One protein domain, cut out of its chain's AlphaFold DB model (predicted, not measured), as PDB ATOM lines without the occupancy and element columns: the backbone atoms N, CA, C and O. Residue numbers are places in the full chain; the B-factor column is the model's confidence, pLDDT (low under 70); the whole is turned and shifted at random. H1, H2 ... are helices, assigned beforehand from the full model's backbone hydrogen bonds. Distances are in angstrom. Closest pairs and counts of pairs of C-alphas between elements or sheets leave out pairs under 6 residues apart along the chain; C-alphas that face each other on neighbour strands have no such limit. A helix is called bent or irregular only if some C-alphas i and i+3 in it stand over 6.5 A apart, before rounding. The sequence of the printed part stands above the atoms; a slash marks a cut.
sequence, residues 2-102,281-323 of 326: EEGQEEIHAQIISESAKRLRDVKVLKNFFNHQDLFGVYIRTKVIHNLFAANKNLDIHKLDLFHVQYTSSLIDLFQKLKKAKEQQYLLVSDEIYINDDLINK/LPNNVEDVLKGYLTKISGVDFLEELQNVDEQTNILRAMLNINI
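AT A GLANCE: This is residues 2 to 102 and 281 to 323 of the 326 residues of an uncharacterized protein of Flavobacterium sp. (UniProt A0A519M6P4). A body of helices lying mostly lengthwise side by side, H1, H2 and H3a with H4 and H6, has a long arm, residues 83 to 102 of H3b, sticking out from it. The short H5 lies steeply across H3a, near one end of the body. The printed part has 144 residues with six named helices, H1 to H6 in chain order, H3 being bent into arms H3a and H3b, and no named strand; the class is all helix. The whole is loose, with a radius of gyration of the C-alphas of 19.3 A, and spans 74 by 31 by 25 A, the arm making much of the length.

HOW THE PARTS SIT: Start with H1, residues 2 to 30, and H2, residues 33 to 51: this helical hairpin touches closest at C-alphas Lys 27 and Leu 35, 5.6 A apart, at a shallow tilt of 14 degrees, opposite ways. Next comes H3, residues 58 to 102, one helix by its hydrogen bonds but bent, C-alphas 66 and 69 being 7.0 A apart; its arms H3a, residues 58 to 66, and H3b, residues 69 to 102, stand at a steep tilt of 40 degrees. H1 touches H3b with residues 19 to 30 alone, the closest C-alphas being those of Val 23 and Ile 72, 6.4 A apart. Past the cut, H4, residues 283 to 297, touches H2, closest at C-alphas Val 38 and Leu 293, 5.7 A apart. H5, residues 299 to 307, only just touches H3a, with 3 pairs of C-alphas within 8 A, closest at Lys 59 and Leu 305, 6.7 A apart, at a steep tilt of 63 degrees. H6, residues 314 to 321, touches H4, closest at C-alphas Val 288 and Met 318, 6.9 A apart, at a shallow tilt of 12 degrees, opposite ways. H1 and H4 are apart. Each O i to N i+4 pair is within hydrogen-bond range in H1, H2, H3a, H3b and H4, against 4 of 5 in H5 and 3 of 4 in H6.

IN THESE COORDINATES: Find C-alpha 2 at (127.874, 95.229, 77.618); from there H1 runs 42.5 A. H2 spans 27.1 A, H3b 49.5 A and H4 21.0 A. H3b ends at C-alpha 102, (97.356, 50.769, 26.104), and H6 at C-alpha 321, (107.009, 58.218, 68.463).

THE WHOLE: Look for the farthest C-alphas at Glu 2 and Lys 102, 74.6 A apart. Residues 103 to 280 are not printed, and C-alphas 102 and 281 are 37.2 A apart across the cut. Of the links printed whole, none is long. Confidence is under 70 in residues 2 to 4 and 299 to 323.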
ATOM      1  N   GLU A   2     129.210  95.030  78.220       58.78
ATOM      2  CA  GLU A   2     127.874  95.229  77.618       58.78
ATOM      3  C   GLU A   2     127.786  94.867  76.119       58.78
ATOM      4  O   GLU A   2     126.827  94.212  75.727       58.78
ATOM      5  N   GLU A   3     128.803  95.167  75.294       60.72
ATOM      6  CA  GLU A   3     128.781  94.839  73.847       60.72
ATOM      7  C   GLU A   3     128.605  93.336  73.558       60.72
ATOM      8  O   GLU A   3     127.832  92.960  72.681       60.72
ATOM      9  N   GLY A   4     129.255  92.462  74.336       69.31
ATOM     10  CA  GLY A   4     129.137  91.010  74.153       69.31
ATOM     11  C   GLY A   4     127.765  90.448  74.544       69.31
ATOM     12  O   GLY A   4     127.322  89.455  73.975       69.31
ATOM     13  N   GLN A   5     127.059  91.083  75.486       72.44
ATOM     14  CA  GLN A   5     125.706  90.668  75.875       72.44
ATOM     15  C   GLN A   5     124.656  91.128  74.858       72.44
ATOM     16  O   GLN A   5     123.708  90.389  74.585       72.44
ATOM     17  N   GLU A   6     124.835  92.304  74.253       78.88
ATOM     18  CA  GLU A   6     123.965  92.763  73.168       78.88
ATOM     19  C   GLU A   6     124.116  91.907  71.902       78.88
ATOM     20  O   GLU A   6     123.112  91.595  71.254       78.88
ATOM     21  N   GLU A   7     125.335  91.457  71.590       84.62
ATOM     22  CA  GLU A   7     125.601  90.556  70.463       84.62
ATOM     23  C   GLU A   7     124.936  89.179  70.658       84.62
ATOM     24  O   GLU A   7     124.216  88.706  69.773       84.62
ATOM     25  N   ILE A   8     125.070  88.579  71.849       85.56
ATOM     26  CA  ILE A   8     124.400  87.315  72.211       85.56
ATOM     27  C   ILE A   8     122.876  87.461  72.141       85.56
ATOM     28  O   ILE A   8     122.181  86.597  71.597       85.56
ATOM     29  N   HIS A   9     122.338  88.570  72.655       89.00
ATOM     30  CA  HIS A   9     120.906  88.835  72.605       89.00
ATOM     31  C   HIS A   9     120.401  88.915  71.158       89.00
ATOM     32  O   HIS A   9     119.408  88.276  70.798       89.00
ATOM     33  N   ALA A  10     121.090  89.675  70.301       89.06
ATOM     34  CA  ALA A  10     120.743  89.797  68.889       89.06
ATOM     35  C   ALA A  10     120.799  88.442  68.161       89.06
ATOM     36  O   ALA A  10     119.904  88.131  67.362       89.06
ATOM     37  N   GLN A  11     121.798  87.613  68.471       92.62
ATOM     38  CA  GLN A  11     121.932  86.274  67.903       92.62
ATOM     39  C   GLN A  11     120.744  85.373  68.274       92.62
ATOM     40  O   GLN A  11     120.087  84.833  67.380       92.62
ATOM     41  N   ILE A  12     120.417  85.249  69.564       90.62
ATOM     42  CA  ILE A  12     119.338  84.359  70.029       90.62
ATOM     43  C   ILE A  12     117.977  84.793  69.465       90.62
ATOM     44  O   ILE A  12     117.177  83.952  69.043       90.62
ATOM     45  N   ILE A  13     117.712  86.100  69.378       92.81
ATOM     46  CA  ILE A  13     116.490  86.621  68.746       92.81
ATOM     47  C   ILE A  13     116.431  86.252  67.257       92.81
ATOM     48  O   ILE A  13     115.382  85.821  66.767       92.81
ATOM     49  N   SER A  14     117.545  86.363  66.531       94.44
ATOM     50  CA  SER A  14     117.624  85.975  65.118       94.44
ATOM     51  C   SER A  14     117.360  84.476  64.912       94.44
ATOM     52  O   SER A  14     116.572  84.083  64.040       94.44
ATOM     53  N   GLU A  15     117.951  83.625  65.751       93.88
ATOM     54  CA  GLU A  15     117.745  82.174  65.724       93.88
ATOM     55  C   GLU A  15     116.306  81.788  66.081       93.88
ATOM     56  O   GLU A  15     115.677  80.977  65.393       93.88
ATOM     57  N   SER A  16     115.736  82.430  67.100       94.06
ATOM     58  CA  SER A  16     114.327  82.291  67.471       94.06
ATOM     59  C   SER A  16     113.397  82.646  66.302       94.06
ATOM     60  O   SER A  16     112.486  81.882  65.965       94.06
ATOM     61  N   ALA A  17     113.676  83.745  65.592       94.56
ATOM     62  CA  ALA A  17     112.919  84.141  64.408       94.56
ATOM     63  C   ALA A  17     113.033  83.117  63.263       94.56
ATOM     64  O   ALA A  17     112.062  82.903  62.531       94.56
ATOM     65  N   LYS A  18     114.190  82.456  63.102       95.19
ATOM     66  CA  LYS A  18     114.367  81.355  62.140       95.19
ATOM     67  C   LYS A  18     113.478  80.163  62.492       95.19
ATOM     68  O   LYS A  18     112.688  79.747  61.648       95.19
ATOM     69  N   ARG A  19     113.517  79.698  63.743       93.88
ATOM     70  CA  ARG A  19     112.666  78.594  64.222       93.88
ATOM     71  C   ARG A  19     111.177  78.923  64.060       93.88
ATOM     72  O   ARG A  19     110.392  78.082  63.631       93.88
ATOM     73  N   LEU A  20     110.780  80.174  64.304       94.25
ATOM     74  CA  LEU A  20     109.401  80.624  64.095       94.25
ATOM     75  C   LEU A  20     108.968  80.568  62.616       94.25
ATOM     76  O   LEU A  20     107.809  80.253  62.326       94.25
ATOM     77  N   ARG A  21     109.874  80.856  61.669       95.62
ATOM     78  CA  ARG A  21     109.604  80.681  60.229       95.62
ATOM     79  C   ARG A  21     109.394  79.210  59.879       95.62
ATOM     80  O   ARG A  21     108.451  78.915  59.148       95.62
ATOM     81  N   ASP A  22     110.189  78.306  60.442       94.56
ATOM     82  CA  ASP A  22     110.044  76.865  60.203       94.56
ATOM     83  C   ASP A  22     108.689  76.351  60.713       94.56
ATOM     84  O   ASP A  22     107.946  75.708  59.968       94.56
ATOM     85  N   VAL A  23     108.288  76.740  61.929       93.25
ATOM     86  CA  VAL A  23     106.952  76.418  62.469       93.25
ATOM     87  C   VAL A  23     105.841  76.993  61.583       93.25
ATOM     88  O   VAL A  23     104.832  76.327  61.357       93.25
ATOM     89  N   LYS A  24     106.014  78.196  61.017       94.44
ATOM     90  CA  LYS A  24     105.041  78.793  60.081       94.44
ATOM     91  C   LYS A  24     104.877  77.960  58.806       94.44
ATOM     92  O   LYS A  24     103.751  77.785  58.342       94.44
ATOM     93  N   VAL A  25     105.977  77.464  58.234       93.81
ATOM     94  CA  VAL A  25     105.944  76.601  57.041       93.81
ATOM     95  C   VAL A  25     105.201  75.303  57.348       93.81
ATOM     96  O   VAL A  25     104.304  74.922  56.598       93.81
ATOM     97  N   LEU A  26     105.515  74.667  58.481       91.81
ATOM     98  CA  LEU A  26     104.857  73.435  58.919       91.81
ATOM     99  C   LEU A  26     103.361  73.664  59.174       91.81
ATOM    100  O   LEU A  26     102.532  72.916  58.661       91.81
ATOM    101  N   LYS A  27     103.001  74.751  59.866       92.00
ATOM    102  CA  LYS A  27     101.606  75.163  60.079       92.00
ATOM    103  C   LYS A  27     100.827  75.238  58.767       92.00
ATOM    104  O   LYS A  27      99.720  74.719  58.685       92.00
ATOM    105  N   ASN A  28     101.395  75.887  57.753       91.00
ATOM    106  CA  ASN A  28     100.733  76.059  56.464       91.00
ATOM    107  C   ASN A  28     100.617  74.740  55.686       91.00
ATOM    108  O   ASN A  28      99.617  74.533  55.009       91.00
ATOM    109  N   PHE A  29     101.621  73.863  55.774       89.88
ATOM    110  CA  PHE A  29     101.601  72.566  55.097       89.88
ATOM    111  C   PHE A  29     100.525  71.635  55.668       89.88
ATOM    112  O   PHE A  29      99.748  71.068  54.906       89.88
ATOM    113  N   PHE A  30     100.472  71.493  56.997       88.62
ATOM    114  CA  PHE A  30      99.542  70.574  57.662       88.62
ATOM    115  C   PHE A  30      98.145  71.164  57.874       88.62
ATOM    116  O   PHE A  30      97.191  70.414  58.041       88.62
ATOM    117  N   ASN A  31      98.018  72.496  57.891       88.75
ATOM    118  CA  ASN A  31      96.759  73.212  58.119       88.75
ATOM    119  C   ASN A  31      95.974  72.718  59.359       88.75
ATOM    120  O   ASN A  31      94.747  72.671  59.356       88.75
ATOM    121  N   HIS A  32      96.690  72.332  60.421       89.31
ATOM    122  CA  HIS A  32      96.107  71.772  61.642       89.31
ATOM    123  C   HIS A  32      95.893  72.852  62.712       89.31
ATOM    124  O   HIS A  32      96.783  73.679  62.949       89.31
ATOM    125  N   GLN A  33      94.747  72.818  63.402       90.12
ATOM    126  CA  GLN A  33      94.366  73.815  64.411       90.12
ATOM    127  C   GLN A  33      95.398  73.927  65.540       90.12
ATOM    128  O   GLN A  33      95.851  75.026  65.859       90.12
ATOM    129  N   ASP A  34      95.826  72.805  66.116       89.31
ATOM    130  CA  ASP A  34      96.754  72.855  67.251       89.31
ATOM    131  C   ASP A  34      98.148  73.346  66.840       89.31
ATOM    132  O   ASP A  34      98.781  74.102  67.575       89.31
ATOM    133  N   LEU A  35      98.603  73.031  65.620       89.69
ATOM    134  CA  LEU A  35      99.886  73.518  65.103       89.69
ATOM    135  C   LEU A  35      99.832  75.032  64.846       89.69
ATOM    136  O   LEU A  35     100.824  75.746  65.002       89.69
ATOM    137  N   PHE A  36      98.646  75.542  64.506       91.69
ATOM    138  CA  PHE A  36      98.376  76.971  64.442       91.69
ATOM    139  C   PHE A  36      98.438  77.633  65.820       91.69
ATOM    140  O   PHE A  36      99.074  78.681  65.958       91.69
ATOM    141  N   GLY A  37      97.841  77.008  66.837       91.19
ATOM    142  CA  GLY A  37      97.939  77.451  68.229       91.19
ATOM    143  C   GLY A  37      99.389  77.507  68.710       91.19
ATOM    144  O   GLY A  37      99.820  78.513  69.275       91.19
ATOM    145  N   VAL A  38     100.172  76.475  68.388       90.06
ATOM    146  CA  VAL A  38     101.601  76.415  68.702       90.06
ATOM    147  C   VAL A  38     102.361  77.573  68.072       90.06
ATOM    148  O   VAL A  38     103.085  78.277  68.769       90.06
ATOM    149  N   TYR A  39     102.160  77.814  66.775       94.25
ATOM    150  CA  TYR A  39     102.797  78.928  66.078       94.25
ATOM    151  C   TYR A  39     102.522  80.273  66.766       94.25
ATOM    152  O   TYR A  39     103.442  81.073  66.955       94.25
ATOM    153  N   ILE A  40     101.267  80.521  67.158       92.69
ATOM    154  CA  ILE A  40     100.889  81.748  67.868       92.69
ATOM    155  C   ILE A  40     101.629  81.845  69.200       92.69
ATOM    156  O   ILE A  40     102.227  82.881  69.480       92.69
ATOM    157  N   ARG A  41     101.615  80.784  70.011       89.62
ATOM    158  CA  ARG A  41     102.244  80.796  71.338       89.62
ATOM    159  C   ARG A  41     103.754  80.984  71.258       89.62
ATOM    160  O   ARG A  41     104.282  81.866  71.929       89.62
ATOM    161  N   THR A  42     104.431  80.270  70.362       91.31
ATOM    162  CA  THR A  42     105.862  80.468  70.092       91.31
ATOM    163  C   THR A  42     106.156  81.909  69.657       91.31
ATOM    164  O   THR A  42     107.146  82.488  70.099       91.31
ATOM    165  N   LYS A  43     105.289  82.528  68.840       92.88
ATOM    166  CA  LYS A  43     105.434  83.937  68.437       92.88
ATOM    167  C   LYS A  43     105.269  84.907  69.608       92.88
ATOM    168  O   LYS A  43     105.999  85.890  69.679       92.88
ATOM    169  N   VAL A  44     104.316  84.654  70.504       90.06
ATOM    170  CA  VAL A  44     104.112  85.475  71.708       90.06
ATOM    171  C   VAL A  44     105.346  85.417  72.607       90.06
ATOM    172  O   VAL A  44     105.842  86.469  72.996       90.06
ATOM    173  N   ILE A  45     105.878  84.217  72.864       88.44
ATOM    174  CA  ILE A  45     107.098  84.025  73.664       88.44
ATOM    175  C   ILE A  45     108.277  84.764  73.019       88.44
ATOM    176  O   ILE A  45     108.930  85.563  73.681       88.44
ATOM    177  N   HIS A  46     108.497  84.587  71.712       91.94
ATOM    178  CA  HIS A  46     109.535  85.318  70.976       91.94
ATOM    179  C   HIS A  46     109.415  86.839  71.154       91.94
ATOM    180  O   HIS A  46     110.382  87.500  71.528       91.94
ATOM    181  N   ASN A  47     108.221  87.395  70.923       91.19
ATOM    182  CA  ASN A  47     107.983  88.833  71.035       91.19
ATOM    183  C   ASN A  47     108.196  89.352  72.467       91.19
ATOM    184  O   ASN A  47     108.676  90.469  72.637       91.19
ATOM    185  N   LEU A  48     107.849  88.557  73.484       88.25
ATOM    186  CA  LEU A  48     108.022  88.914  74.892       88.25
ATOM    187  C   LEU A  48     109.501  89.076  75.258       88.25
ATOM    188  O   LEU A  48     109.851  90.055  75.912       88.25
ATOM    189  N   PHE A  49     110.369  88.173  74.801       89.25
ATOM    190  CA  PHE A  49     111.816  88.292  75.003       89.25
ATOM    191  C   PHE A  49     112.436  89.382  74.120       89.25
ATOM    192  O   PHE A  49     113.276  90.137  74.590       89.25
ATOM    193  N   ALA A  50     111.972  89.538  72.875       88.25
ATOM    194  CA  ALA A  50     112.458  90.589  71.977       88.25
ATOM    195  C   ALA A  50     112.165  92.009  72.498       88.25
ATOM    196  O   ALA A  50     112.962  92.920  72.283       88.25
ATOM    197  N   ALA A  51     111.019  92.204  73.159       88.50
ATOM    198  CA  ALA A  51     110.596  93.500  73.684       88.50
ATOM    199  C   ALA A  51     111.195  93.838  75.061       88.50
ATOM    200  O   ALA A  51     111.260  95.014  75.414       88.50
ATOM    201  N   ASN A  52     111.632  92.840  75.839       84.69
ATOM    202  CA  ASN A  52     112.066  93.019  77.226       84.69
ATOM    203  C   ASN A  52     113.528  92.593  77.428       84.69
ATOM    204  O   ASN A  52     113.800  91.457  77.811       84.69
ATOM    205  N   LYS A  53     114.465  93.541  77.281       81.12
ATOM    206  CA  LYS A  53     115.912  93.313  77.498       81.12
ATOM    207  C   LYS A  53     116.290  92.903  78.935       81.12
ATOM    208  O   LYS A  53     117.400  92.441  79.159       81.12
ATOM    209  N   ASN A  54     115.385  93.072  79.901       81.31
ATOM    210  CA  ASN A  54     115.609  92.697  81.303       81.31
ATOM    211  C   ASN A  54     115.431  91.192  81.560       81.31
ATOM    212  O   ASN A  54     115.755  90.715  82.646       81.31
ATOM    213  N   LEU A  55     114.859  90.455  80.605       81.19
ATOM    214  CA  LEU A  55     114.712  89.010  80.708       81.19
ATOM    215  C   LEU A  55     116.012  88.321  80.297       81.19
ATOM    216  O   LEU A  55     116.669  88.729  79.341       81.19
ATOM    217  N   ASP A  56     116.349  87.235  80.987       83.75
ATOM    218  CA  ASP A  56     117.477  86.392  80.606       83.75
ATOM    219  C   ASP A  56     117.191  85.695  79.269       83.75
ATOM    220  O   ASP A  56     116.411  84.744  79.184       83.75
ATOM    221  N   ILE A  57     117.836  86.190  78.214       86.06
ATOM    222  CA  ILE A  57     117.642  85.738  76.839       86.06
ATOM    223  C   ILE A  57     118.014  84.261  76.633       86.06
ATOM    224  O   ILE A  57     117.452  83.614  75.748       86.06
ATOM    225  N   HIS A  58     118.875  83.678  77.477       86.06
ATOM    226  CA  HIS A  58     119.211  82.254  77.396       86.06
ATOM    227  C   HIS A  58     118.003  81.352  77.680       86.06
ATOM    228  O   HIS A  58     117.937  80.234  77.168       86.06
ATOM    229  N   LYS A  59     116.990  81.849  78.399       84.56
ATOM    230  CA  LYS A  59     115.728  81.127  78.631       84.56
ATOM    231  C   LYS A  59     114.898  80.978  77.359       84.56
ATOM    232  O   LYS A  59     114.232  79.958  77.182       84.56
ATOM    233  N   LEU A  60     114.970  81.945  76.440       86.50
ATOM    234  CA  LEU A  60     114.339  81.820  75.124       86.50
ATOM    235  C   LEU A  60     115.008  80.718  74.299       86.50
ATOM    236  O   LEU A  60     114.324  79.936  73.636       86.50
ATOM    237  N   ASP A  61     116.338  80.640  74.337       85.31
ATOM    238  CA  ASP A  61     117.043  79.580  73.625       85.31
ATOM    239  C   ASP A  61     116.776  78.207  74.259       85.31
ATOM    240  O   ASP A  61     116.440  77.259  73.549       85.31
ATOM    241  N   LEU A  62     116.767  78.122  75.595       83.38
ATOM    242  CA  LEU A  62     116.397  76.909  76.326       83.38
ATOM    243  C   LEU A  62     114.984  76.436  75.964       83.38
ATOM    244  O   LEU A  62     114.788  75.257  75.668       83.38
ATOM    245  N   PHE A  63     114.012  77.352  75.898       84.69
ATOM    246  CA  PHE A  63     112.668  77.054  75.409       84.69
ATOM    247  C   PHE A  63     112.705  76.425  74.013       84.69
ATOM    248  O   PHE A  63     112.065  75.406  73.748       84.69
ATOM    249  N   HIS A  64     113.468  77.006  73.092       87.25
ATOM    250  CA  HIS A  64     113.547  76.473  71.743       87.25
ATOM    251  C   HIS A  64     114.209  75.100  71.679       87.25
ATOM    252  O   HIS A  64     113.695  74.230  70.974       87.25
ATOM    253  N   VAL A  65     115.294  74.886  72.421       82.75
ATOM    254  CA  VAL A  65     115.976  73.590  72.517       82.75
ATOM    255  C   VAL A  65     115.044  72.524  73.096       82.75
ATOM    256  O   VAL A  65     114.945  71.435  72.536       82.75
ATOM    257  N   GLN A  66     114.316  72.843  74.166       74.94
ATOM    258  CA  GLN A  66     113.452  71.892  74.868       74.94
ATOM    259  C   GLN A  66     112.117  71.617  74.164       74.94
ATOM    260  O   GLN A  66     111.541  70.547  74.346       74.94
ATOM    261  N   TYR A  67     111.588  72.575  73.401       76.94
ATOM    262  CA  TYR A  67     110.198  72.515  72.937       76.94
ATOM    263  C   TYR A  67     110.066  72.689  71.427       76.94
ATOM    264  O   TYR A  67     109.415  71.890  70.754       76.94
ATOM    265  N   THR A  68     110.693  73.721  70.865       84.50
ATOM    266  CA  THR A  68     110.444  74.095  69.466       84.50
ATOM    267  C   THR A  68     111.213  73.216  68.479       84.50
ATOM    268  O   THR A  68     110.650  72.813  67.464       84.50
ATOM    269  N   SER A  69     112.474  72.890  68.763       85.31
ATOM    270  CA  SER A  69     113.337  72.140  67.841       85.31
ATOM    271  C   SER A  69     112.831  70.713  67.615       85.31
ATOM    272  O   SER A  69     112.662  70.298  66.473       85.31
ATOM    273  N   SER A  70     112.471  69.987  68.679       80.19
ATOM    274  CA  SER A  70     111.941  68.621  68.544       80.19
ATOM    275  C   SER A  70     110.592  68.562  67.829       80.19
ATOM    276  O   SER A  70     110.337  67.620  67.078       80.19
ATOM    277  N   LEU A  71     109.740  69.576  68.013       85.31
ATOM    278  CA  LEU A  71     108.502  69.705  67.251       85.31
ATOM    279  C   LEU A  71     108.796  69.911  65.759       85.31
ATOM    280  O   LEU A  71     108.197  69.236  64.921       85.31
ATOM    281  N   ILE A  72     109.718  70.822  65.427       89.06
ATOM    282  CA  ILE A  72     110.136  71.067  64.042       89.06
ATOM    283  C   ILE A  72     110.645  69.766  63.414       89.06
ATOM    284  O   ILE A  72     110.163  69.398  62.345       89.06
ATOM    285  N   ASP A  73     111.536  69.036  64.087       86.94
ATOM    286  CA  ASP A  73     112.106  67.787  63.573       86.94
ATOM    287  C   ASP A  73     111.035  66.719  63.308       86.94
ATOM    288  O   ASP A  73     111.033  66.077  62.253       86.94
ATOM    289  N   LEU A  74     110.097  66.533  64.244       85.12
ATOM    290  CA  LEU A  74     108.988  65.590  64.092       85.12
ATOM    291  C   LEU A  74     108.132  65.943  62.869       85.12
ATOM    292  O   LEU A  74     107.897  65.102  61.999       85.12
ATOM    293  N   PHE A  75     107.694  67.197  62.774       88.12
ATOM    294  CA  PHE A  75     106.808  67.638  61.702       88.12
ATOM    295  C   PHE A  75     107.521  67.739  60.345       88.12
ATOM    296  O   PHE A  75     106.889  67.499  59.318       88.12
ATOM    297  N   GLN A  76     108.830  68.005  60.303       90.50
ATOM    298  CA  GLN A  76     109.628  67.917  59.074       90.50
ATOM    299  C   GLN A  76     109.736  66.474  58.565       90.50
ATOM    300  O   GLN A  76     109.557  66.236  57.368       90.50
ATOM    301  N   LYS A  77     109.973  65.497  59.454       88.88
ATOM    302  CA  LYS A  77     109.970  64.070  59.087       88.88
ATOM    303  C   LYS A  77     108.604  63.629  58.571       88.88
ATOM    304  O   LYS A  77     108.530  63.003  57.515       88.88
ATOM    305  N   LEU A  78     107.531  64.008  59.269       88.00
ATOM    306  CA  LEU A  78     106.162  63.735  58.830       88.00
ATOM    307  C   LEU A  78     105.881  64.368  57.467       88.00
ATOM    308  O   LEU A  78     105.370  63.694  56.579       88.00
ATOM    309  N   LYS A  79     106.274  65.631  57.262       89.12
ATOM    310  CA  LYS A  79     106.105  66.330  55.984       89.12
ATOM    311  C   LYS A  79     106.798  65.568  54.856       89.12
ATOM    312  O   LYS A  79     106.163  65.285  53.845       89.12
ATOM    313  N   LYS A  80     108.061  65.171  55.050       90.25
ATOM    314  CA  LYS A  80     108.830  64.403  54.060       90.25
ATOM    315  C   LYS A  80     108.178  63.054  53.745       90.25
ATOM    316  O   LYS A  80     108.066  62.694  52.577       90.25
ATOM    317  N   ALA A  81     107.708  62.333  54.764       88.19
ATOM    318  CA  ALA A  81     107.004  61.064  54.581       88.19
ATOM    319  C   ALA A  81     105.700  61.242  53.783       88.19
ATOM    320  O   ALA A  81     105.421  60.467  52.871       88.19
ATOM    321  N   LYS A  82     104.928  62.297  54.072       89.00
ATOM    322  CA  LYS A  82     103.693  62.633  53.346       89.00
ATOM    323  C   LYS A  82     103.959  63.052  51.899       89.00
ATOM    324  O   LYS A  82     103.222  62.640  51.011       89.00
ATOM    325  N   GLU A  83     105.008  63.833  51.645       89.88
ATOM    326  CA  GLU A  83     105.431  64.209  50.288       89.88
ATOM    327  C   GLU A  83     105.857  62.982  49.475       89.88
ATOM    328  O   GLU A  83     105.434  62.826  48.332       89.88
ATOM    329  N   GLN A  84     106.615  62.063  50.077       90.88
ATOM    330  CA  GLN A  84     106.981  60.801  49.436       90.88
ATOM    331  C   GLN A  84     105.752  59.927  49.157       90.88
ATOM    332  O   GLN A  84     105.614  59.390  48.062       90.88
ATOM    333  N   GLN A  85     104.832  59.812  50.117       90.06
ATOM    334  CA  GLN A  85     103.582  59.078  49.930       90.06
ATOM    335  C   GLN A  85     102.735  59.675  48.796       90.06
ATOM    336  O   GLN A  85     102.168  58.933  47.999       90.06
ATOM    337  N   TYR A  86     102.665  61.006  48.708       91.75
ATOM    338  CA  TYR A  86     101.960  61.710  47.638       91.75
ATOM    339  C   TYR A  86     102.554  61.386  46.262       91.75
ATOM    340  O   TYR A  86     101.801  61.112  45.327       91.75
ATOM    341  N   LEU A  87     103.887  61.394  46.141       92.50
ATOM    342  CA  LEU A  87     104.587  61.040  44.904       92.50
ATOM    343  C   LEU A  87     104.291  59.597  44.491       92.50
ATOM    344  O   LEU A  87     103.822  59.385  43.384       92.50
ATOM    345  N   LEU A  88     104.440  58.632  45.404       92.25
ATOM    346  CA  LEU A  88     104.184  57.215  45.110       92.25
ATOM    347  C   LEU A  88     102.757  56.962  44.610       92.25
ATOM    348  O   LEU A  88     102.556  56.229  43.648       92.25
ATOM    349  N   VAL A  89     101.764  57.580  45.254       92.88
ATOM    350  CA  VAL A  89     100.360  57.442  44.840       92.88
ATOM    351  C   VAL A  89     100.113  58.124  43.491       92.88
ATOM    352  O   VAL A  89      99.355  57.610  42.674       92.88
ATOM    353  N   SER A  90     100.761  59.264  43.235       93.38
ATOM    354  CA  SER A  90     100.660  59.972  41.953       93.38
ATOM    355  C   SER A  90     101.297  59.175  40.808       93.38
ATOM    356  O   SER A  90     100.707  59.078  39.734       93.38
ATOM    357  N   ASP A  91     102.455  58.560  41.054       95.69
ATOM    358  CA  ASP A  91     103.141  57.685  40.101       95.69
ATOM    359  C   ASP A  91     102.294  56.443  39.789       95.69
ATOM    360  O   ASP A  91     102.168  56.052  38.630       95.69
ATOM    361  N   GLU A  92     101.649  55.850  40.800       95.00
ATOM    362  CA  GLU A  92     100.737  54.719  40.603       95.00
ATOM    363  C   GLU A  92      99.536  55.094  39.721       95.00
ATOM    364  O   GLU A  92      99.196  54.344  38.805       95.00
ATOM    365  N   ILE A  93      98.926  56.266  39.943       95.75
ATOM    366  CA  ILE A  93      97.839  56.771  39.087       95.75
ATOM    367  C   ILE A  93      98.321  56.909  37.641       95.75
ATOM    368  O   ILE A  93      97.642  56.437  36.728       95.75
ATOM    369  N   TYR A  94      99.499  57.505  37.436       96.50
ATOM    370  CA  TYR A  94     100.083  57.697  36.110       96.50
ATOM    371  C   TYR A  94     100.336  56.368  35.384       96.50
ATOM    372  O   TYR A  94      99.971  56.221  34.217       96.50
ATOM    373  N   ILE A  95     100.911  55.382  36.078       96.12
ATOM    374  CA  ILE A  95     101.148  54.040  35.528       96.12
ATOM    375  C   ILE A  95      99.820  53.374  35.150       96.12
ATOM    376  O   ILE A  95      99.700  52.812  34.061       96.12
ATOM    377  N   ASN A  96      98.811  53.454  36.021       96.50
ATOM    378  CA  ASN A  96      97.492  52.891  35.743       96.50
ATOM    379  C   ASN A  96      96.831  53.564  34.530       96.50
ATOM    380  O   ASN A  96      96.261  52.865  33.696       96.50
ATOM    381  N   ASP A  97      96.932  54.891  34.397       96.19
ATOM    382  CA  ASP A  97      96.388  55.625  33.248       96.19
ATOM    383  C   ASP A  97      97.101  55.240  31.935       96.19
ATOM    384  O   ASP A  97      96.449  55.056  30.904       96.19
ATOM    385  N   ASP A  98      98.425  55.053  31.945       95.56
ATOM    386  CA  ASP A  98      99.168  54.549  30.780       95.56
ATOM    387  C   ASP A  98      98.727  53.126  30.387       95.56
ATOM    388  O   ASP A  98      98.485  52.847  29.209       95.56
ATOM    389  N   LEU A  99      98.542  52.237  31.370       93.25
ATOM    390  CA  LEU A  99      98.030  50.882  31.142       93.25
ATOM    391  C   LEU A  99      96.606  50.888  30.576       93.25
ATOM    392  O   LEU A  99      96.343  50.178  29.607       93.25
ATOM    393  N   ILE A 100      95.710  51.715  31.126       92.62
ATOM    394  CA  ILE A 100      94.347  51.904  30.607       92.62
ATOM    395  C   ILE A 100      94.403  52.301  29.130       92.62
ATOM    396  O   ILE A 100      93.775  51.654  28.293       92.62
ATOM    397  N   ASN A 101      95.209  53.308  28.788       91.06
ATOM    398  CA  ASN A 101      95.331  53.790  27.413       91.06
ATOM    399  C   ASN A 101      95.875  52.720  26.454       91.06
ATOM    400  O   ASN A 101      95.445  52.647  25.300       91.06
ATOM    401  N   LYS A 102      96.828  51.891  26.897       90.56
ATOM    402  CA  LYS A 102      97.356  50.769  26.104       90.56
ATOM    403  C   LYS A 102      96.290  49.701  25.874       90.56
ATOM    404  O   LYS A 102      96.048  49.326  24.728       90.56
ATOM    405  N   LEU A 281      96.760  63.740  60.111       80.69
ATOM    406  CA  LEU A 281      97.811  63.393  61.061       80.69
ATOM    407  C   LEU A 281      97.480  62.046  61.725       80.69
ATOM    408  O   LEU A 281      96.313  61.707  61.896       80.69
ATOM    409  N   PRO A 282      98.486  61.231  62.069       83.62
ATOM    410  CA  PRO A 282      98.272  60.068  62.923       83.62
ATOM    411  C   PRO A 282      97.778  60.483  64.322       83.62
ATOM    412  O   PRO A 282      98.325  61.421  64.899       83.62
ATOM    413  N   ASN A 283      96.814  59.753  64.899       80.06
ATOM    414  CA  ASN A 283      96.204  60.088  66.201       80.06
ATOM    415  C   ASN A 283      97.238  60.305  67.324       80.06
ATOM    416  O   ASN A 283      97.136  61.241  68.106       80.06
ATOM    417  N   ASN A 284      98.292  59.485  67.366       77.69
ATOM    418  CA  ASN A 284      99.373  59.627  68.345       77.69
ATOM    419  C   ASN A 284     100.147  60.951  68.208       77.69
ATOM    420  O   ASN A 284     100.653  61.475  69.198       77.69
ATOM    421  N   VAL A 285     100.262  61.493  66.991       82.06
ATOM    422  CA  VAL A 285     100.873  62.806  66.741       82.06
ATOM    423  C   VAL A 285      99.926  63.922  67.177       82.06
ATOM    424  O   VAL A 285     100.389  64.901  67.758       82.06
ATOM    425  N   GLU A 286      98.622  63.776  66.936       84.56
ATOM    426  CA  GLU A 286      97.607  64.739  67.382       84.56
ATOM    427  C   GLU A 286      97.574  64.854  68.912       84.56
ATOM    428  O   GLU A 286      97.655  65.963  69.444       84.56
ATOM    429  N   ASP A 287      97.571  63.727  69.627       81.00
ATOM    430  CA  ASP A 287      97.585  63.697  71.095       81.00
ATOM    431  C   ASP A 287      98.819  64.402  71.671       81.00
ATOM    432  O   ASP A 287      98.727  65.210  72.602       81.00
ATOM    433  N   VAL A 288      99.990  64.146  71.082       78.56
ATOM    434  CA  VAL A 288     101.243  64.788  71.492       78.56
ATOM    435  C   VAL A 288     101.246  66.281  71.181       78.56
ATOM    436  O   VAL A 288     101.686  67.075  72.016       78.56
ATOM    437  N   LEU A 289     100.731  66.687  70.021       84.12
ATOM    438  CA  LEU A 289     100.618  68.094  69.645       84.12
ATOM    439  C   LEU A 289      99.670  68.852  70.587       84.12
ATOM    440  O   LEU A 289      99.979  69.970  71.005       84.12
ATOM    441  N   LYS A 290      98.552  68.234  70.969       85.25
ATOM    442  CA  LYS A 290      97.576  68.799  71.905       85.25
ATOM    443  C   LYS A 290      98.140  68.929  73.320       85.25
ATOM    444  O   LYS A 290      97.998  69.983  73.948       85.25
ATOM    445  N   GLY A 291      98.825  67.894  73.813       80.81
ATOM    446  CA  GLY A 291      99.525  67.941  75.101       80.81
ATOM    447  C   GLY A 291     100.603  69.027  75.126       80.81
ATOM    448  O   GLY A 291     100.702  69.801  76.078       80.81
ATOM    449  N   TYR A 292     101.351  69.154  74.029       81.81
ATOM    450  CA  TYR A 292     102.337  70.212  73.851       81.81
ATOM    451  C   TYR A 292     101.715  71.615  73.873       81.81
ATOM    452  O   TYR A 292     102.178  72.472  74.626       81.81
ATOM    453  N   LEU A 293     100.649  71.847  73.095       84.50
ATOM    454  CA  LEU A 293      99.959  73.137  73.048       84.50
ATOM    455  C   LEU A 293      99.417  73.541  74.422       84.50
ATOM    456  O   LEU A 293      99.519  74.708  74.802       84.50
ATOM    457  N   THR A 294      98.865  72.576  75.160       85.00
ATOM    458  CA  THR A 294      98.355  72.787  76.518       85.00
ATOM    459  C   THR A 294      99.469  73.278  77.436       85.00
ATOM    460  O   THR A 294      99.294  74.292  78.106       85.00
ATOM    461  N   LYS A 295     100.645  72.634  77.396       81.25
ATOM    462  CA  LYS A 295     101.783  73.027  78.233       81.25
ATOM    463  C   LYS A 295     102.267  74.445  77.938       81.25
ATOM    464  O   LYS A 295     102.360  75.250  78.853       81.25
ATOM    465  N   ILE A 296     102.516  74.782  76.672       80.31
ATOM    466  CA  ILE A 296     103.035  76.118  76.315       80.31
ATOM    467  C   ILE A 296     101.983  77.236  76.416       80.31
ATOM    468  O   ILE A 296     102.304  78.409  76.228       80.31
ATOM    469  N   SER A 297     100.713  76.880  76.635       80.31
ATOM    470  CA  SER A 297      99.616  77.833  76.836       80.31
ATOM    471  C   SER A 297      99.273  78.060  78.309       80.31
ATOM    472  O   SER A 297      98.450  78.935  78.577       80.31
ATOM    473  N   GLY A 298      99.855  77.294  79.239       78.56
ATOM    474  CA  GLY A 298      99.637  77.467  80.674       78.56
ATOM    475  C   GLY A 298     100.141  78.827  81.163       78.56
ATOM    476  O   GLY A 298     101.166  79.312  80.692       78.56
ATOM    477  N   VAL A 299      99.418  79.452  82.093       60.88
ATOM    478  CA  VAL A 299      99.831  80.729  82.710       60.88
ATOM    479  C   VAL A 299     101.109  80.520  83.527       60.88
ATOM    480  O   VAL A 299     102.070  81.266  83.351       60.88
ATOM    481  N   ASP A 300     101.158  79.416  84.275       61.91
ATOM    482  CA  ASP A 300     102.324  78.988  85.051       61.91
ATOM    483  C   ASP A 300     103.545  78.724  84.163       61.91
ATOM    484  O   ASP A 300     104.665  78.909  84.605       61.91
ATOM    485  N   PHE A 301     103.369  78.387  82.878       66.00
ATOM    486  CA  PHE A 301     104.491  78.101  81.980       66.00
ATOM    487  C   PHE A 301     105.407  79.310  81.771       66.00
ATOM    488  O   PHE A 301     106.614  79.135  81.662       66.00
ATOM    489  N   LEU A 302     104.865  80.531  81.694       62.59
ATOM    490  CA  LEU A 302     105.683  81.740  81.527       62.59
ATOM    491  C   LEU A 302     106.428  82.108  82.817       62.59
ATOM    492  O   LEU A 302     107.543  82.624  82.739       62.59
ATOM    493  N   GLU A 303     105.837  81.816  83.977       62.88
ATOM    494  CA  GLU A 303     106.457  82.001  85.295       62.88
ATOM    495  C   GLU A 303     107.500  80.906  85.586       62.88
ATOM    496  O   GLU A 303     108.601  81.195  86.049       62.88
ATOM    497  N   GLU A 304     107.216  79.658  85.214       62.69
ATOM    498  CA  GLU A 304     108.141  78.523  85.236       62.69
ATOM    499  C   GLU A 304     109.314  78.745  84.277       62.69
ATOM    500  O   GLU A 304     110.459  78.490  84.639       62.69
ATOM    501  N   LEU A 305     109.083  79.308  83.083       60.94
ATOM    502  CA  LEU A 305     110.173  79.662  82.168       60.94
ATOM    503  C   LEU A 305     111.145  80.656  82.810       60.94
ATOM    504  O   LEU A 305     112.328  80.653  82.482       60.94
ATOM    505  N   GLN A 306     110.651  81.504  83.721       56.03
ATOM    506  CA  GLN A 306     111.474  82.419  84.504       56.03
ATOM    507  C   GLN A 306     112.170  81.747  85.698       56.03
ATOM    508  O   GLN A 306     113.165  82.307  86.154       56.03
ATOM    509  N   ASN A 307     111.748  80.562  86.149       54.44
ATOM    510  CA  ASN A 307     112.211  79.957  87.405       54.44
ATOM    511  C   ASN A 307     112.861  78.565  87.314       54.44
ATOM    512  O   ASN A 307     113.352  78.095  88.337       54.44
ATOM    513  N   VAL A 308     112.881  77.879  86.170       49.72
ATOM    514  CA  VAL A 308     113.010  76.411  86.220       49.72
ATOM    515  C   VAL A 308     114.265  75.830  85.550       49.72
ATOM    516  O   VAL A 308     114.397  75.803  84.327       49.72
ATOM    517  N   ASP A 309     115.130  75.263  86.402       46.78
ATOM    518  CA  ASP A 309     115.847  74.000  86.178       46.78
ATOM    519  C   ASP A 309     114.841  72.843  86.350       46.78
ATOM    520  O   ASP A 309     114.485  72.533  87.480       46.78
ATOM    521  N   GLU A 310     114.358  72.194  85.278       50.44
ATOM    522  CA  GLU A 310     113.727  70.858  85.370       50.44
ATOM    523  C   GLU A 310     113.559  70.148  84.011       50.44
ATOM    524  O   GLU A 310     113.403  70.748  82.945       50.44
ATOM    525  N   GLN A 311     113.628  68.814  84.068       46.22
ATOM    526  CA  GLN A 311     113.919  67.897  82.963       46.22
ATOM    527  C   GLN A 311     112.697  67.408  82.145       46.22
ATOM    528  O   GLN A 311     111.747  66.813  82.643       46.22
ATOM    529  N   THR A 312     112.795  67.566  80.822       51.66
ATOM    530  CA  THR A 312     112.798  66.548  79.739       51.66
ATOM    531  C   THR A 312     111.935  65.263  79.799       51.66
ATOM    532  O   THR A 312     112.362  64.219  79.302       51.66
ATOM    533  N   ASN A 313     110.687  65.295  80.280       51.53
ATOM    534  CA  ASN A 313     109.742  64.171  80.068       51.53
ATOM    535  C   ASN A 313     108.974  64.234  78.728       51.53
ATOM    536  O   ASN A 313     108.693  63.203  78.116       51.53
ATOM    537  N   ILE A 314     108.697  65.431  78.207       50.44
ATOM    538  CA  ILE A 314     107.907  65.615  76.970       50.44
ATOM    539  C   ILE A 314     108.739  65.366  75.710       50.44
ATOM    540  O   ILE A 314     108.246  64.771  74.754       50.44
ATOM    541  N   LEU A 315     110.028  65.723  75.743       50.81
ATOM    542  CA  LEU A 315     110.975  65.420  74.667       50.81
ATOM    543  C   LEU A 315     111.052  63.907  74.409       50.81
ATOM    544  O   LEU A 315     111.073  63.475  73.261       50.81
ATOM    545  N   ARG A 316     111.040  63.093  75.478       51.75
ATOM    546  CA  ARG A 316     111.050  61.624  75.388       51.75
ATOM    547  C   ARG A 316     109.765  61.077  74.772       51.75
ATOM    548  O   ARG A 316     109.846  60.193  73.930       51.75
ATOM    549  N   ALA A 317     108.602  61.619  75.130       53.75
ATOM    550  CA  ALA A 317     107.334  61.228  74.510       53.75
ATOM    551  C   ALA A 317     107.297  61.568  73.004       53.75
ATOM    552  O   ALA A 317     106.887  60.736  72.199       53.75
ATOM    553  N   MET A 318     107.813  62.740  72.606       53.03
ATOM    554  CA  MET A 318     107.938  63.146  71.195       53.03
ATOM    555  C   MET A 318     108.974  62.322  70.413       53.03
ATOM    556  O   MET A 318     108.748  61.978  69.253       53.03
ATOM    557  N   LEU A 319     110.107  61.980  71.036       53.09
ATOM    558  CA  LEU A 319     111.163  61.158  70.435       53.09
ATOM    559  C   LEU A 319     110.782  59.672  70.348       53.09
ATOM    560  O   LEU A 319     111.157  59.019  69.381       53.09
ATOM    561  N   ASN A 320     110.011  59.129  71.294       54.38
ATOM    562  CA  ASN A 320     109.608  57.718  71.276       54.38
ATOM    563  C   ASN A 320     108.609  57.394  70.153       54.38
ATOM    564  O   ASN A 320     108.622  56.278  69.633       54.38
ATOM    565  N   ILE A 321     107.815  58.369  69.691       55.12
ATOM    566  CA  ILE A 321     107.009  58.218  68.463       55.12
ATOM    567  C   ILE A 321     107.906  57.993  67.231       55.12
ATOM    568  O   ILE A 321     107.529  57.260  66.325       55.12
ATOM    569  N   ASN A 322     109.123  58.548  67.226       42.84
ATOM    570  CA  ASN A 322     110.117  58.367  66.161       42.84
ATOM    571  C   ASN A 322     110.751  56.957  66.144       42.84
ATOM    572  O   ASN A 322     111.375  56.603  65.148       42.84
ATOM    573  N   ILE A 323     110.639  56.171  67.226       40.62
ATOM    574  CA  ILE A 323     111.318  54.864  67.366       40.62
ATOM    575  C   ILE A 323     110.372  53.681  67.072       40.62
ATOM    576  O   ILE A 323     110.843  52.622  66.665       40.62
TER     577      ILE A 323